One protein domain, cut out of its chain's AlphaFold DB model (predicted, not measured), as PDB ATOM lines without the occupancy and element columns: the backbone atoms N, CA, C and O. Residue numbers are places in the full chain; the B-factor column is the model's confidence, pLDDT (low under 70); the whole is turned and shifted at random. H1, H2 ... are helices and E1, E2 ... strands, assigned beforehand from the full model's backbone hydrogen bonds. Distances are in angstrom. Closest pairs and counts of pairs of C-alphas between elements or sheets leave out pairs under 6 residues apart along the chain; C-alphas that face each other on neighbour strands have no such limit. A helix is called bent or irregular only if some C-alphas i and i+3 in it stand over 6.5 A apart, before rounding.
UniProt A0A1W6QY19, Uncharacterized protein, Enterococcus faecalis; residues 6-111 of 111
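AT A GLANCE: This is residues 6 to 111 of the 111 residues of an uncharacterized protein of Enterococcus faecalis (UniProt A0A1W6QY19). A twisted sheet of four strands is covered on one face by a hairpin of two long helices, H2 and H3, both slantwise to the strands. The short helix H1 only grazes the sheet, and residues 21 to 26 stick out. The 106 residues printed have three named helices and four named strands, in the order E1 H1 E2 E3 H2 H3 E4; the sheet runs E2 - E3 - E1 - E4, all antiparallel, and the class is mixed. The whole is compact, with a radius of gyration of the C-alphas of 13.3 A and spans of 40 by 29 by 21 A.

IN THESE COORDINATES: The sheet holds E2, residues 36 to 44, 24.1 A long; E3, residues 50 to 58, 27.4 A; E1, residues 6 to 12, 19.1 A; and E4, residues 107 to 110. E1 begins at C-alpha 6 (6.126, -1.786, 30.379), and E4 ends at C-alpha 110 (2.085, 2.670, 32.634). H2, residues 61 to 79, is 25.8 A long and begins at C-alpha 61 (7.142, -6.691, 23.003); it is neither bent nor irregular, but only just: C-alphas 69 and 72 are 6.5 A apart. H3, residues 85 to 100, is 22.9 A long. H1, residues 22 to 30, is irregular: C-alphas 23 and 26 are 8.3 A apart.

HOW THE PARTS SIT: In the sheet, the hairpin E2 and E3 has N 38 and O 55 within hydrogen-bond range at 2.8 A. E3 and E1 have N 9 and O 56 at 2.8 A, and E1 and E4 have N 8 and O 107 at 3.0 A. H2 and H3 are on the same face, at heights over the sheet of 8.4 A and 8.7 A. The closest C-alphas of E3 and H3 are those of Ala 51 and Gly 90, 4.2 A apart. H2 and H3, a helical hairpin, touch with residues 73 to 77 and 91 to 95 alone, the closest C-alphas being those of Leu 76 and Leu 91, 6.9 A apart; they run opposite ways at a shallow tilt of 29 degrees. Two split strand-helix-strand units, same-way strands with another strand between them, are E1, H1, E2 with a left-handed crossover and E3, H2 H3, E4 with a right-handed one. H1 grazes the sheet with residues 27 to 30 and is apart from H2 and H3. Every O i to N i+4 pair is within hydrogen-bond range in H3, against 13 of 15 in H2 and 3 of 5 in H1.

THE WHOLE: The C-alphas farthest apart are those of Gly 85 and Phe 111, 40.1 A. The printed part has no cut and no long link. Its mean pLDDT is 80.2; residues 20 to 24, 43 to 48, 96 to 97 and 99 to 104 are under 70.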
ATOM      1  N   ILE A   6       5.631  -0.412  30.235       91.44
ATOM      2  CA  ILE A   6       6.126  -1.786  30.379       91.44
ATOM      3  C   ILE A   6       5.172  -2.729  29.648       91.44
ATOM      4  O   ILE A   6       3.951  -2.594  29.753       91.44
ATOM      5  N   TYR A   7       5.738  -3.678  28.913       92.50
ATOM      6  CA  TYR A   7       5.033  -4.816  28.337       92.50
ATOM      7  C   TYR A   7       5.196  -6.018  29.259       92.50
ATOM      8  O   TYR A   7       6.261  -6.178  29.854       92.50
ATOM      9  N   TYR A   8       4.173  -6.862  29.380       92.00
ATOM     10  CA  TYR A   8       4.252  -8.030  30.255       92.00
ATOM     11  C   TYR A   8       3.459  -9.238  29.752       92.00
ATOM     12  O   TYR A   8       2.518  -9.115  28.965       92.00
ATOM     13  N   LEU A   9       3.832 -10.402  30.278       90.56
ATOM     14  CA  LEU A   9       3.048 -11.629  30.310       90.56
ATOM     15  C   LEU A   9       2.909 -12.062  31.751       90.56
ATOM     16  O   LEU A   9       3.911 -12.250  32.429       90.56
ATOM     17  N   TYR A  10       1.678 -12.234  32.202       88.56
ATOM     18  CA  TYR A  10       1.389 -12.779  33.513       88.56
ATOM     19  C   TYR A  10       0.496 -13.998  33.324       88.56
ATOM     20  O   TYR A  10      -0.580 -13.894  32.735       88.56
ATOM     21  N   PHE A  11       0.981 -15.148  33.777       83.44
ATOM     22  CA  PHE A  11       0.268 -16.415  33.725       83.44
ATOM     23  C   PHE A  11       0.006 -16.903  35.138       83.44
ATOM     24  O   PHE A  11       0.908 -16.906  35.977       83.44
ATOM     25  N   LYS A  12      -1.220 -17.365  35.366       80.62
ATOM     26  CA  LYS A  12      -1.627 -18.046  36.591       80.62
ATOM     27  C   LYS A  12      -2.195 -19.404  36.204       80.62
ATOM     28  O   LYS A  12      -3.309 -19.487  35.700       80.62
ATOM     29  N   GLY A  13      -1.408 -20.459  36.405       76.06
ATOM     30  CA  GLY A  13      -1.729 -21.791  35.906       76.06
ATOM     31  C   GLY A  13      -1.575 -21.877  34.395       76.06
ATOM     32  O   GLY A  13      -0.460 -21.747  33.895       76.06
ATOM     33  N   ASN A  14      -2.668 -22.122  33.679       73.00
ATOM     34  CA  ASN A  14      -2.708 -22.173  32.215       73.00
ATOM     35  C   ASN A  14      -3.239 -20.884  31.565       73.00
ATOM     36  O   ASN A  14      -3.164 -20.748  30.345       73.00
ATOM     37  N   ASP A  15      -3.723 -19.927  32.359       76.94
ATOM     38  CA  ASP A  15      -4.409 -18.750  31.839       76.94
ATOM     39  C   ASP A  15      -3.549 -17.491  31.899       76.94
ATOM     40  O   ASP A  15      -2.946 -17.155  32.926       76.94
ATOM     41  N   TYR A  16      -3.568 -16.736  30.801       80.38
ATOM     42  CA  TYR A  16      -3.083 -15.361  30.782       80.38
ATOM     43  C   TYR A  16      -4.005 -14.455  31.605       80.38
ATOM     44  O   TYR A  16      -5.229 -14.508  31.480       80.38
ATOM     45  N   GLN A  17      -3.413 -13.574  32.407       83.12
ATOM     46  CA  GLN A  17      -4.133 -12.687  33.313       83.12
ATOM     47  C   GLN A  17      -3.750 -11.220  33.070       83.12
ATOM     48  O   GLN A  17      -2.585 -10.826  33.143       83.12
ATOM     49  N   LEU A  18      -4.758 -10.380  32.817       85.00
ATOM     50  CA  LEU A  18      -4.586  -8.931  32.717       85.00
ATOM     51  C   LEU A  18      -4.430  -8.308  34.106       85.00
ATOM     52  O   LEU A  18      -5.248  -8.502  35.003       85.00
ATOM     53  N   LEU A  19      -3.425  -7.453  34.255       83.06
ATOM     54  CA  LEU A  19      -3.157  -6.685  35.468       83.06
ATOM     55  C   LEU A  19      -4.009  -5.398  35.518       83.06
ATOM     56  O   LEU A  19      -3.488  -4.283  35.619       83.06
ATOM     57  N   SER A  20      -5.337  -5.533  35.439       63.72
ATOM     58  CA  SER A  20      -6.299  -4.425  35.553       63.72
ATOM     59  C   SER A  20      -6.965  -4.403  36.941       63.72
ATOM     60  O   SER A  20      -7.790  -5.258  37.241       63.72
ATOM     61  N   GLY A  21      -6.630  -3.420  37.791       61.66
ATOM     62  CA  GLY A  21      -7.227  -3.221  39.131       61.66
ATOM     63  C   GLY A  21      -6.412  -3.754  40.328       61.66
ATOM     64  O   GLY A  21      -5.291  -4.231  40.151       61.66
ATOM     65  N   ASN A  22      -6.979  -3.639  41.545       53.47
ATOM     66  CA  ASN A  22      -6.371  -3.872  42.881       53.47
ATOM     67  C   ASN A  22      -5.702  -5.247  43.108       53.47
ATOM     68  O   ASN A  22      -5.093  -5.467  44.148       53.47
ATOM     69  N   HIS A  23      -5.802  -6.190  42.176       54.78
ATOM     70  CA  HIS A  23      -5.371  -7.575  42.379       54.78
ATOM     71  C   HIS A  23      -3.874  -7.843  42.172       54.78
ATOM     72  O   HIS A  23      -3.474  -9.000  42.175       54.78
ATOM     73  N   SER A  24      -3.030  -6.824  41.979       66.38
ATOM     74  CA  SER A  24      -1.621  -7.081  41.643       66.38
ATOM     75  C   SER A  24      -0.641  -5.961  41.978       66.38
ATOM     76  O   SER A  24       0.349  -5.790  41.271       66.38
ATOM     77  N   GLU A  25      -0.874  -5.177  43.035       75.81
ATOM     78  CA  GLU A  25       0.165  -4.238  43.496       75.81
ATOM     79  C   GLU A  25       1.492  -4.958  43.770       75.81
ATOM     80  O   GLU A  25       2.539  -4.457  43.380       75.81
ATOM     81  N   GLU A  26       1.453  -6.178  44.309       77.44
ATOM     82  CA  GLU A  26       2.642  -7.014  44.517       77.44
ATOM     83  C   GLU A  26       3.376  -7.339  43.207       77.44
ATOM     84  O   GLU A  26       4.572  -7.087  43.091       77.44
ATOM     85  N   ILE A  27       2.667  -7.819  42.180       84.81
ATOM     86  CA  ILE A  27       3.278  -8.143  40.877       84.81
ATOM     87  C   ILE A  27       3.769  -6.868  40.179       84.81
ATOM     88  O   ILE A  27       4.839  -6.851  39.579       84.81
ATOM     89  N   LYS A  28       3.031  -5.759  40.287       84.56
ATOM     90  CA  LYS A  28       3.469  -4.456  39.766       84.56
ATOM     91  C   LYS A  28       4.728  -3.953  40.470       84.56
ATOM     92  O   LYS A  28       5.586  -3.385  39.803       84.56
ATOM     93  N   ASN A  29       4.855  -4.196  41.775       83.44
ATOM     94  CA  ASN A  29       6.060  -3.887  42.541       83.44
ATOM     95  C   ASN A  29       7.245  -4.765  42.117       83.44
ATOM     96  O   ASN A  29       8.361  -4.262  42.060       83.44
ATOM     97  N   ILE A  30       7.017  -6.035  41.762       85.56
ATOM     98  CA  ILE A  30       8.051  -6.913  41.183       85.56
ATOM     99  C   ILE A  30       8.533  -6.370  39.834       85.56
ATOM    100  O   ILE A  30       9.732  -6.275  39.588       85.56
ATOM    101  N   MET A  31       7.603  -5.939  38.980       86.12
ATOM    102  CA  MET A  31       7.916  -5.359  37.669       86.12
ATOM    103  C   MET A  31       8.463  -3.921  37.745       86.12
ATOM    104  O   MET A  31       8.637  -3.255  36.719       86.12
ATOM    105  N   ASN A  32       8.748  -3.417  38.947       75.88
ATOM    106  CA  ASN A  32       9.357  -2.114  39.143       75.88
ATOM    107  C   ASN A  32      10.883  -2.211  39.008       75.88
ATOM    108  O   ASN A  32      11.598  -2.504  39.960       75.88
ATOM    109  N   GLY A  33      11.401  -1.958  37.806       75.38
ATOM    110  CA  GLY A  33      12.846  -1.973  37.571       75.38
ATOM    111  C   GLY A  33      13.220  -2.298  36.133       75.38
ATOM    112  O   GLY A  33      12.497  -1.942  35.199       75.38
ATOM    113  N   SER A  34      14.376  -2.927  35.946       85.88
ATOM    114  CA  SER A  34      14.808  -3.461  34.648       85.88
ATOM    115  C   SER A  34      13.895  -4.606  34.193       85.88
ATOM    116  O   SER A  34      13.166  -5.171  35.007       85.88
ATOM    117  N   SER A  35      13.919  -4.935  32.903       91.62
ATOM    118  CA  SER A  35      13.215  -6.089  32.331       91.62
ATOM    119  C   SER A  35      13.627  -7.397  33.012       91.62
ATOM    120  O   SER A  35      14.760  -7.515  33.487       91.62
ATOM    121  N   GLY A  36      12.730  -8.380  33.059       92.38
ATOM    122  CA  GLY A  36      13.003  -9.623  33.769       92.38
ATOM    123  C   GLY A  36      11.922 -10.691  33.657       92.38
ATOM    124  O   GLY A  36      10.887 -10.519  33.009       92.38
ATOM    125  N   THR A  37      12.205 -11.818  34.302       91.38
ATOM    126  CA  THR A  37      11.331 -12.983  34.436       91.38
ATOM    127  C   THR A  37      11.301 -13.419  35.895       91.38
ATOM    128  O   THR A  37      12.317 -13.355  36.588       91.38
ATOM    129  N   GLN A  38      10.151 -13.885  36.376       89.50
ATOM    130  CA  GLN A  38      10.046 -14.452  37.715       89.50
ATOM    131  C   GLN A  38       8.940 -15.502  37.804       89.50
ATOM    132  O   GLN A  38       7.811 -15.266  37.380       89.50
ATOM    133  N   ILE A  39       9.259 -16.642  38.420       86.88
ATOM    134  CA  ILE A  39       8.266 -17.608  38.900       86.88
ATOM    135  C   ILE A  39       7.801 -17.127  40.277       86.88
ATOM    136  O   ILE A  39       8.617 -16.936  41.178       86.88
ATOM    137  N   LEU A  40       6.501 -16.885  40.420       83.88
ATOM    138  CA  LEU A  40       5.890 -16.347  41.636       83.88
ATOM    139  C   LEU A  40       5.511 -17.467  42.604       83.88
ATOM    140  O   LEU A  40       5.760 -17.366  43.803       83.88
ATOM    141  N   THR A  41       4.938 -18.552  42.084       78.62
ATOM    142  CA  THR A  41       4.620 -19.742  42.870       78.62
ATOM    143  C   THR A  41       4.572 -20.989  41.993       78.62
ATOM    144  O   THR A  41       4.239 -20.925  40.810       78.62
ATOM    145  N   ILE A  42       4.905 -22.128  42.596       72.56
ATOM    146  CA  ILE A  42       4.701 -23.469  42.051       72.56
ATOM    147  C   ILE A  42       3.875 -24.196  43.113       72.56
ATOM    148  O   ILE A  42       4.407 -24.546  44.167       72.56
ATOM    149  N   GLY A  43       2.565 -24.342  42.907       66.88
ATOM    150  CA  GLY A  43       1.692 -24.822  43.980       66.88
ATOM    151  C   GLY A  43       0.226 -24.939  43.591       66.88
ATOM    152  O   GLY A  43      -0.096 -25.119  42.426       66.88
ATOM    153  N   LEU A  44      -0.668 -24.864  44.578       62.31
ATOM    154  CA  LEU A  44      -2.103 -25.078  44.384       62.31
ATOM    155  C   LEU A  44      -2.826 -23.785  43.959       62.31
ATOM    156  O   LEU A  44      -2.613 -22.718  44.540       62.31
ATOM    157  N   THR A  45      -3.723 -23.880  42.977       64.69
ATOM    158  CA  THR A  45      -4.730 -22.859  42.671       64.69
ATOM    159  C   THR A  45      -5.722 -22.729  43.829       64.69
ATOM    160  O   THR A  45      -5.750 -23.530  44.762       64.69
ATOM    161  N   LYS A  46      -6.618 -21.737  43.742       62.53
ATOM    162  CA  LYS A  46      -7.755 -21.608  44.670       62.53
ATOM    163  C   LYS A  46      -8.700 -22.820  44.645       62.53
ATOM    164  O   LYS A  46      -9.486 -22.979  45.571       62.53
ATOM    165  N   GLU A  47      -8.615 -23.646  43.606       69.62
ATOM    166  CA  GLU A  47      -9.418 -24.851  43.394       69.62
ATOM    167  C   GLU A  47      -8.646 -26.132  43.770       69.62
ATOM    168  O   GLU A  47      -9.106 -27.232  43.486       69.62
ATOM    169  N   ASN A  48      -7.497 -26.008  44.453       67.94
ATOM    170  CA  ASN A  48      -6.602 -27.115  44.819       67.94
ATOM    171  C   ASN A  48      -6.025 -27.897  43.624       67.94
ATOM    172  O   ASN A  48      -5.641 -29.058  43.765       67.94
ATOM    173  N   GLU A  49      -5.899 -27.262  42.461       71.69
ATOM    174  CA  GLU A  49      -5.183 -27.846  41.324       71.69
ATOM    175  C   GLU A  49      -3.736 -27.362  41.296       71.69
ATOM    176  O   GLU A  49      -3.461 -26.216  41.629       71.69
ATOM    177  N   ASN A  50      -2.783 -28.198  40.892       71.25
ATOM    178  CA  ASN A  50      -1.396 -27.744  40.789       71.25
ATOM    179  C   ASN A  50      -1.226 -26.838  39.571       71.25
ATOM    180  O   ASN A  50      -1.604 -27.209  38.463       71.25
ATOM    181  N   ALA A  51      -0.607 -25.683  39.767       73.75
ATOM    182  CA  ALA A  51      -0.347 -24.723  38.716       73.75
ATOM    183  C   ALA A  51       0.876 -23.867  39.042       73.75
ATOM    184  O   ALA A  51       1.213 -23.610  40.202       73.75
ATOM    185  N   THR A  52       1.535 -23.410  37.985       82.19
ATOM    186  CA  THR A  52       2.654 -22.479  38.099       82.19
ATOM    187  C   THR A  52       2.177 -21.072  37.774       82.19
ATOM    188  O   THR A  52       1.446 -20.853  36.809       82.19
ATOM    189  N   GLU A  53       2.578 -20.110  38.594       86.00
ATOM    190  CA  GLU A  53       2.330 -18.693  38.364       86.00
ATOM    191  C   GLU A  53       3.657 -18.007  38.059       86.00
ATOM    192  O   GLU A  53       4.631 -18.171  38.797       86.00
ATOM    193  N   PHE A  54       3.710 -17.238  36.976       88.44
ATOM    194  CA  PHE A  54       4.919 -16.529  36.577       88.44
ATOM    195  C   PHE A  54       4.594 -15.217  35.872       88.44
ATOM    196  O   PHE A  54       3.505 -15.017  35.327       88.44
ATOM    197  N   VAL A  55       5.581 -14.329  35.851       91.06
ATOM    198  CA  VAL A  55       5.520 -13.054  35.148       91.06
ATOM    199  C   VAL A  55       6.801 -12.809  34.353       91.06
ATOM    200  O   VAL A  55       7.903 -13.129  34.796       91.06
ATOM    201  N   VAL A  56       6.650 -12.238  33.162       92.50
ATOM    202  CA  VAL A  56       7.731 -11.746  32.303       92.50
ATOM    203  C   VAL A  56       7.416 -10.307  31.946       92.50
ATOM    204  O   VAL A  56       6.276 -10.011  31.597       92.50
ATOM    205  N   TRP A  57       8.394  -9.409  32.014       94.31
ATOM    206  CA  TRP A  57       8.182  -8.002  31.691       94.31
ATOM    207  C   TRP A  57       9.396  -7.369  31.023       94.31
ATOM    208  O   TRP A  57      10.537  -7.767  31.250       94.31
ATOM    209  N   GLY A  58       9.143  -6.353  30.202       93.56
ATOM    210  CA  GLY A  58      10.187  -5.661  29.464       93.56
ATOM    211  C   GLY A  58       9.751  -4.328  28.876       93.56
ATOM    212  O   GLY A  58       8.594  -3.912  28.974       93.56
ATOM    213  N   SER A  59      10.710  -3.632  28.274       92.62
ATOM    214  CA  SER A  59      10.515  -2.314  27.664       92.62
ATOM    215  C   SER A  59       9.869  -2.382  26.275       92.62
ATOM    216  O   SER A  59       9.280  -1.398  25.821       92.62
ATOM    217  N   SER A  60       9.914  -3.548  25.625       92.31
ATOM    218  CA  SER A  60       9.309  -3.815  24.319       92.31
ATOM    219  C   SER A  60       8.617  -5.179  24.274       92.31
ATOM    220  O   SER A  60       8.805  -6.034  25.142       92.31
ATOM    221  N   LYS A  61       7.800  -5.397  23.238       91.44
ATOM    222  CA  LYS A  61       7.142  -6.691  23.003       91.44
ATOM    223  C   LYS A  61       8.158  -7.774  22.646       91.44
ATOM    224  O   LYS A  61       7.985  -8.929  23.018       91.44
ATOM    225  N   GLU A  62       9.187  -7.391  21.904       91.56
ATOM    226  CA  GLU A  62      10.272  -8.247  21.436       91.56
ATOM    227  C   GLU A  62      11.092  -8.759  22.620       91.56
ATOM    228  O   GLU A  62      11.334  -9.957  22.721       91.56
ATOM    229  N   GLU A  63      11.414  -7.875  23.564       92.62
ATOM    230  CA  GLU A  63      12.167  -8.217  24.772       92.62
ATOM    231  C   GLU A  63      11.392  -9.192  25.669       92.62
ATOM    232  O   GLU A  63      11.948 -10.179  26.140       92.62
ATOM    233  N   VAL A  64      10.082  -8.982  25.855       92.19
ATOM    234  CA  VAL A  64       9.237  -9.916  26.623       92.19
ATOM    235  C   VAL A  64       9.196 -11.302  25.976       92.19
ATOM    236  O   VAL A  64       9.219 -12.307  26.681       92.19
ATOM    237  N   LYS A  65       9.155 -11.371  24.641       89.50
ATOM    238  CA  LYS A  65       9.201 -12.649  23.919       89.50
ATOM    239  C   LYS A  65      10.551 -13.339  24.097       89.50
ATOM    240  O   LYS A  65      10.575 -14.520  24.417       89.50
ATOM    241  N   GLU A  66      11.655 -12.615  23.941       90.75
ATOM    242  CA  GLU A  66      12.997 -13.172  24.138       90.75
ATOM    243  C   GLU A  66      13.185 -13.707  25.563       90.75
ATOM    244  O   GLU A  66      13.659 -14.827  25.749       90.75
ATOM    245  N   LEU A  67      12.738 -12.951  26.568       91.81
ATOM    246  CA  LEU A  67      12.780 -13.349  27.976       91.81
ATOM    247  C   LEU A  67      11.887 -14.561  28.280       91.81
ATOM    248  O   LEU A  67      12.254 -15.410  29.093       91.81
ATOM    249  N   LEU A  68      10.730 -14.675  27.626       89.12
ATOM    250  CA  LEU A  68       9.877 -15.856  27.742       89.12
ATOM    251  C   LEU A  68      10.586 -17.106  27.202       89.12
ATOM    252  O   LEU A  68      10.615 -18.129  27.888       89.12
ATOM    253  N   GLU A  69      11.164 -17.015  25.999       85.19
ATOM    254  CA  GLU A  69      11.833 -18.137  25.327       85.19
ATOM    255  C   GLU A  69      13.118 -18.564  26.044       85.19
ATOM    256  O   GLU A  69      13.350 -19.747  26.270       85.19
ATOM    257  N   THR A  70      13.959 -17.603  26.428       84.44
ATOM    258  CA  THR A  70      15.289 -17.887  26.986       84.44
ATOM    259  C   THR A  70      15.295 -18.023  28.506       84.44
ATOM    260  O   THR A  70      16.150 -18.722  29.051       84.44
ATOM    261  N   GLY A  71      14.347 -17.381  29.192       81.50
ATOM    262  CA  GLY A  71      14.229 -17.385  30.645       81.50
ATOM    263  C   GLY A  71      13.243 -18.437  31.138       81.50
ATOM    264  O   GLY A  71      13.647 -19.486  31.632       81.50
ATOM    265  N   ILE A  72      11.942 -18.157  31.023       85.38
ATOM    266  CA  ILE A  72      10.909 -18.988  31.663       85.38
ATOM    267  C   ILE A  72      10.832 -20.386  31.050       85.38
ATOM    268  O   ILE A  72      10.882 -21.354  31.804       85.38
ATOM    269  N   LYS A  73      10.757 -20.521  29.720       84.50
ATOM    270  CA  LYS A  73      10.646 -21.844  29.078       84.50
ATOM    271  C   LYS A  73      11.799 -22.765  29.462       84.50
ATOM    272  O   LYS A  73      11.557 -23.857  29.959       84.50
ATOM    273  N   ASN A  74      13.033 -22.276  29.359       83.12
ATOM    274  CA  ASN A  74      14.218 -23.041  29.749       83.12
ATOM    275  C   ASN A  74      14.203 -23.453  31.228       83.12
ATOM    276  O   ASN A  74      14.605 -24.565  31.565       83.12
ATOM    277  N   VAL A  75      13.773 -22.570  32.134       84.12
ATOM    278  CA  VAL A  75      13.702 -22.900  33.566       84.12
ATOM    279  C   VAL A  75      12.630 -23.959  33.824       84.12
ATOM    280  O   VAL A  75      12.907 -24.933  34.523       84.12
ATOM    281  N   LEU A  76      11.438 -23.811  33.245       82.31
ATOM    282  CA  LEU A  76      10.341 -24.760  33.432       82.31
ATOM    283  C   LEU A  76      10.654 -26.133  32.810       82.31
ATOM    284  O   LEU A  76      10.462 -27.150  33.479       82.31
ATOM    285  N   ASP A  77      11.223 -26.164  31.601       82.00
ATOM    286  CA  ASP A  77      11.662 -27.392  30.920       82.00
ATOM    287  C   ASP A  77      12.765 -28.121  31.694       82.00
ATOM    288  O   ASP A  77      12.855 -29.345  31.656       82.00
ATOM    289  N   ASN A  78      13.614 -27.399  32.426       83.88
ATOM    290  CA  ASN A  78      14.573 -28.039  33.318       83.88
ATOM    291  C   ASN A  78      13.886 -28.558  34.586       83.88
ATOM    292  O   ASN A  78      14.094 -29.712  34.956       83.88
ATOM    293  N   LEU A  79      13.046 -27.747  35.236       83.19
ATOM    294  CA  LEU A  79      12.360 -28.104  36.485       83.19
ATOM    295  C   LEU A  79      11.487 -29.357  36.349       83.19
ATOM    296  O   LEU A  79      11.468 -30.183  37.259       83.19
ATOM    297  N   ILE A  80      10.813 -29.545  35.213       84.31
ATOM    298  CA  ILE A  80       9.935 -30.700  34.961       84.31
ATOM    299  C   ILE A  80      10.662 -32.053  35.067       84.31
ATOM    300  O   ILE A  80      10.054 -33.074  35.401       84.31
ATOM    301  N   ASN A  81      11.975 -32.059  34.809       84.88
ATOM    302  CA  ASN A  81      12.811 -33.255  34.858       84.88
ATOM    303  C   ASN A  81      13.241 -33.614  36.286       84.88
ATOM    304  O   ASN A  81      13.633 -34.753  36.523       84.88
ATOM    305  N   TYR A  82      13.150 -32.670  37.226       85.31
ATOM    306  CA  TYR A  82      13.542 -32.856  38.628       85.31
ATOM    307  C   TYR A  82      12.352 -32.920  39.591       85.31
ATOM    308  O   TYR A  82      12.514 -33.330  40.738       85.31
ATOM    309  N   MET A  83      11.168 -32.498  39.149       84.56
ATOM    310  CA  MET A  83       9.947 -32.528  39.951       84.56
ATOM    311  C   MET A  83       9.222 -33.868  39.816       84.56
ATOM    312  O   MET A  83       9.238 -34.501  38.760       84.56
ATOM    313  N   GLU A  84       8.517 -34.264  40.875       83.44
ATOM    314  CA  GLU A  84       7.706 -35.482  40.911       83.44
ATOM    315  C   GLU A  84       6.284 -35.207  41.409       83.44
ATOM    316  O   GLU A  84       5.986 -34.175  42.018       83.44
ATOM    317  N   GLY A  85       5.390 -36.158  41.128       82.44
ATOM    318  CA  GLY A  85       4.020 -36.149  41.618       82.44
ATOM    319  C   GLY A  85       3.209 -34.951  41.129       82.44
ATOM    320  O   GLY A  85       3.192 -34.607  39.949       82.44
ATOM    321  N   ASP A  86       2.489 -34.342  42.058       76.31
ATOM    322  CA  ASP A  86       1.487 -33.316  41.794       76.31
ATOM    323  C   ASP A  86       2.094 -31.978  41.331       76.31
ATOM    324  O   ASP A  86       1.549 -31.329  40.436       76.31
ATOM    325  N   LEU A  87       3.292 -31.629  41.810       77.19
ATOM    326  CA  LEU A  87       4.038 -30.454  41.341       77.19
ATOM    327  C   LEU A  87       4.463 -30.588  39.875       77.19
ATOM    328  O   LEU A  87       4.367 -29.624  39.113       77.19
ATOM    329  N   LYS A  88       4.883 -31.791  39.460       85.06
ATOM    330  CA  LYS A  88       5.238 -32.066  38.063       85.06
ATOM    331  C   LYS A  88       4.041 -31.862  37.136       85.06
ATOM    332  O   LYS A  88       4.174 -31.177  36.127       85.06
ATOM    333  N   LYS A  89       2.863 -32.368  37.517       80.31
ATOM    334  CA  LYS A  89       1.624 -32.180  36.741       80.31
ATOM    335  C   LYS A  89       1.275 -30.701  36.567       80.31
ATOM    336  O   LYS A  89       0.870 -30.293  35.483       80.31
ATOM    337  N   GLY A  90       1.454 -29.890  37.612       77.50
ATOM    338  CA  GLY A  90       1.200 -28.448  37.536       77.50
ATOM    339  C   GLY A  90       2.156 -27.712  36.596       77.50
ATOM    340  O   GLY A  90       1.734 -26.822  35.860       77.50
ATOM    341  N   LEU A  91       3.433 -28.105  36.575       81.56
ATOM    342  CA  LEU A  91       4.408 -27.591  35.608       81.56
ATOM    343  C   LEU A  91       4.065 -28.015  34.178       81.56
ATOM    344  O   LEU A  91       4.070 -27.176  33.282       81.56
ATOM    345  N   GLU A  92       3.724 -29.288  33.970       81.19
ATOM    346  CA  GLU A  92       3.318 -29.834  32.669       81.19
ATOM    347  C   GLU A  92       2.102 -29.096  32.094       81.19
ATOM    348  O   GLU A  92       2.117 -28.712  30.924       81.19
ATOM    349  N   LEU A  93       1.084 -28.831  32.919       75.44
ATOM    350  CA  LEU A  93      -0.111 -28.078  32.525       75.44
ATOM    351  C   LEU A  93       0.222 -26.646  32.092       75.44
ATOM    352  O   LEU A  93      -0.181 -26.220  31.008       75.44
ATOM    353  N   THR A  94       0.995 -25.916  32.902       73.62
ATOM    354  CA  THR A  94       1.422 -24.551  32.565       73.62
ATOM    355  C   THR A  94       2.281 -24.529  31.294       73.62
ATOM    356  O   THR A  94       2.088 -23.668  30.434       73.62
ATOM    357  N   CYS A  95       3.195 -25.491  31.122       75.06
ATOM    358  CA  CYS A  95       4.053 -25.574  29.939       75.06
ATOM    359  C   CYS A  95       3.260 -25.898  28.669       75.06
ATOM    360  O   CYS A  95       3.483 -25.263  27.644       75.06
ATOM    361  N   LEU A  96       2.312 -26.841  28.720       68.00
ATOM    362  CA  LEU A  96       1.505 -27.236  27.562       68.00
ATOM    363  C   LEU A  96       0.744 -26.056  26.952       68.00
ATOM    364  O   LEU A  96       0.753 -25.893  25.734       68.00
ATOM    365  N   GLU A  97       0.111 -25.220  27.772       65.19
ATOM    366  CA  GLU A  97      -0.709 -24.104  27.281       65.19
ATOM    367  C   GLU A  97       0.126 -22.864  26.919       65.19
ATOM    368  O   GLU A  97      -0.186 -22.157  25.954       65.19
ATOM    369  N   MET A  98       1.254 -22.645  27.604       71.62
ATOM    370  CA  MET A  98       2.224 -21.610  27.234       71.62
ATOM    371  C   MET A  98       2.939 -21.937  25.910       71.62
ATOM    372  O   MET A  98       3.134 -21.050  25.081       71.62
ATOM    373  N   LEU A  99       3.330 -23.199  25.692       63.41
ATOM    374  CA  LEU A  99       4.072 -23.635  24.502       63.41
ATOM    375  C   LEU A  99       3.183 -23.758  23.258       63.41
ATOM    376  O   LEU A  99       3.664 -23.535  22.149       63.41
ATOM    377  N   LYS A 100       1.894 -24.084  23.420       63.91
ATOM    378  CA  LYS A 100       0.944 -24.171  22.296       63.91
ATOM    379  C   LYS A 100       0.525 -22.806  21.747       63.91
ATOM    380  O   LYS A 100       0.179 -22.710  20.571       63.91
ATOM    381  N   ASN A 101       0.563 -21.750  22.559       61.47
ATOM    382  CA  ASN A 101       0.206 -20.405  22.120       61.47
ATOM    383  C   ASN A 101       1.408 -19.699  21.475       61.47
ATOM    384  O   ASN A 101       2.186 -19.014  22.134       61.47
ATOM    385  N   SER A 102       1.525 -19.811  20.149       53.19
ATOM    386  CA  SER A 102       2.595 -19.190  19.347       53.19
ATOM    387  C   SER A 102       2.604 -17.651  19.359       53.19
ATOM    388  O   SER A 102       3.556 -17.036  18.883       53.19
ATOM    389  N   SER A 103       1.557 -17.021  19.903       63.81
ATOM    390  CA  SER A 103       1.421 -15.568  20.033       63.81
ATOM    391  C   SER A 103       0.832 -15.210  21.401       63.81
ATOM    392  O   SER A 103      -0.382 -15.033  21.509       63.81
ATOM    393  N   PRO A 104       1.658 -15.100  22.456       69.44
ATOM    394  CA  PRO A 104       1.187 -14.701  23.775       69.44
ATOM    395  C   PRO A 104       0.510 -13.325  23.720       69.44
ATOM    396  O   PRO A 104       1.065 -12.377  23.152       69.44
ATOM    397  N   ASN A 105      -0.675 -13.193  24.319       75.50
ATOM    398  CA  ASN A 105      -1.336 -11.897  24.465       75.50
ATOM    399  C   ASN A 105      -0.556 -11.047  25.473       75.50
ATOM    400  O   ASN A 105      -0.609 -11.299  26.669       75.50
ATOM    401  N   LEU A 106       0.186 -10.053  24.983       85.62
ATOM    402  CA  LEU A 106       0.971  -9.147  25.823       85.62
ATOM    403  C   LEU A 106       0.086  -8.060  26.429       85.62
ATOM    404  O   LEU A 106      -0.661  -7.387  25.715       85.62
ATOM    405  N   GLY A 107       0.235  -7.840  27.729       89.00
ATOM    406  CA  GLY A 107      -0.352  -6.702  28.417       89.00
ATOM    407  C   GLY A 107       0.556  -5.475  28.381       89.00
ATOM    408  O   GLY A 107       1.758  -5.569  28.127       89.00
ATOM    409  N   GLU A 108      -0.028  -4.308  28.659       90.12
ATOM    410  CA  GLU A 108       0.686  -3.030  28.745       90.12
ATOM    411  C   GLU A 108       0.367  -2.335  30.077       90.12
ATOM    412  O   GLU A 108      -0.791  -2.278  30.495       90.12
ATOM    413  N   LEU A 109       1.392  -1.800  30.746       86.88
ATOM    414  CA  LEU A 109       1.274  -1.000  31.966       86.88
ATOM    415  C   LEU A 109       1.994   0.338  31.816       86.88
ATOM    416  O   LEU A 109       2.985   0.453  31.095       86.88
ATOM    417  N   PHE A 110       1.500   1.337  32.547       85.06
ATOM    418  CA  PHE A 110       2.085   2.670  32.634       85.06
ATOM    419  C   PHE A 110       2.355   2.998  34.102       85.06
ATOM    420  O   PHE A 110       1.404   3.102  34.880       85.06
ATOM    421  N   PHE A 111       3.632   3.149  34.447       74.00
ATOM    422  CA  PHE A 111       4.121   3.541  35.771       74.00
ATOM    423  C   PHE A 111       4.437   5.038  35.814       74.00
ATOM    424  O   PHE A 111       4.974   5.557  34.805       74.00
TER     425      PHE A 111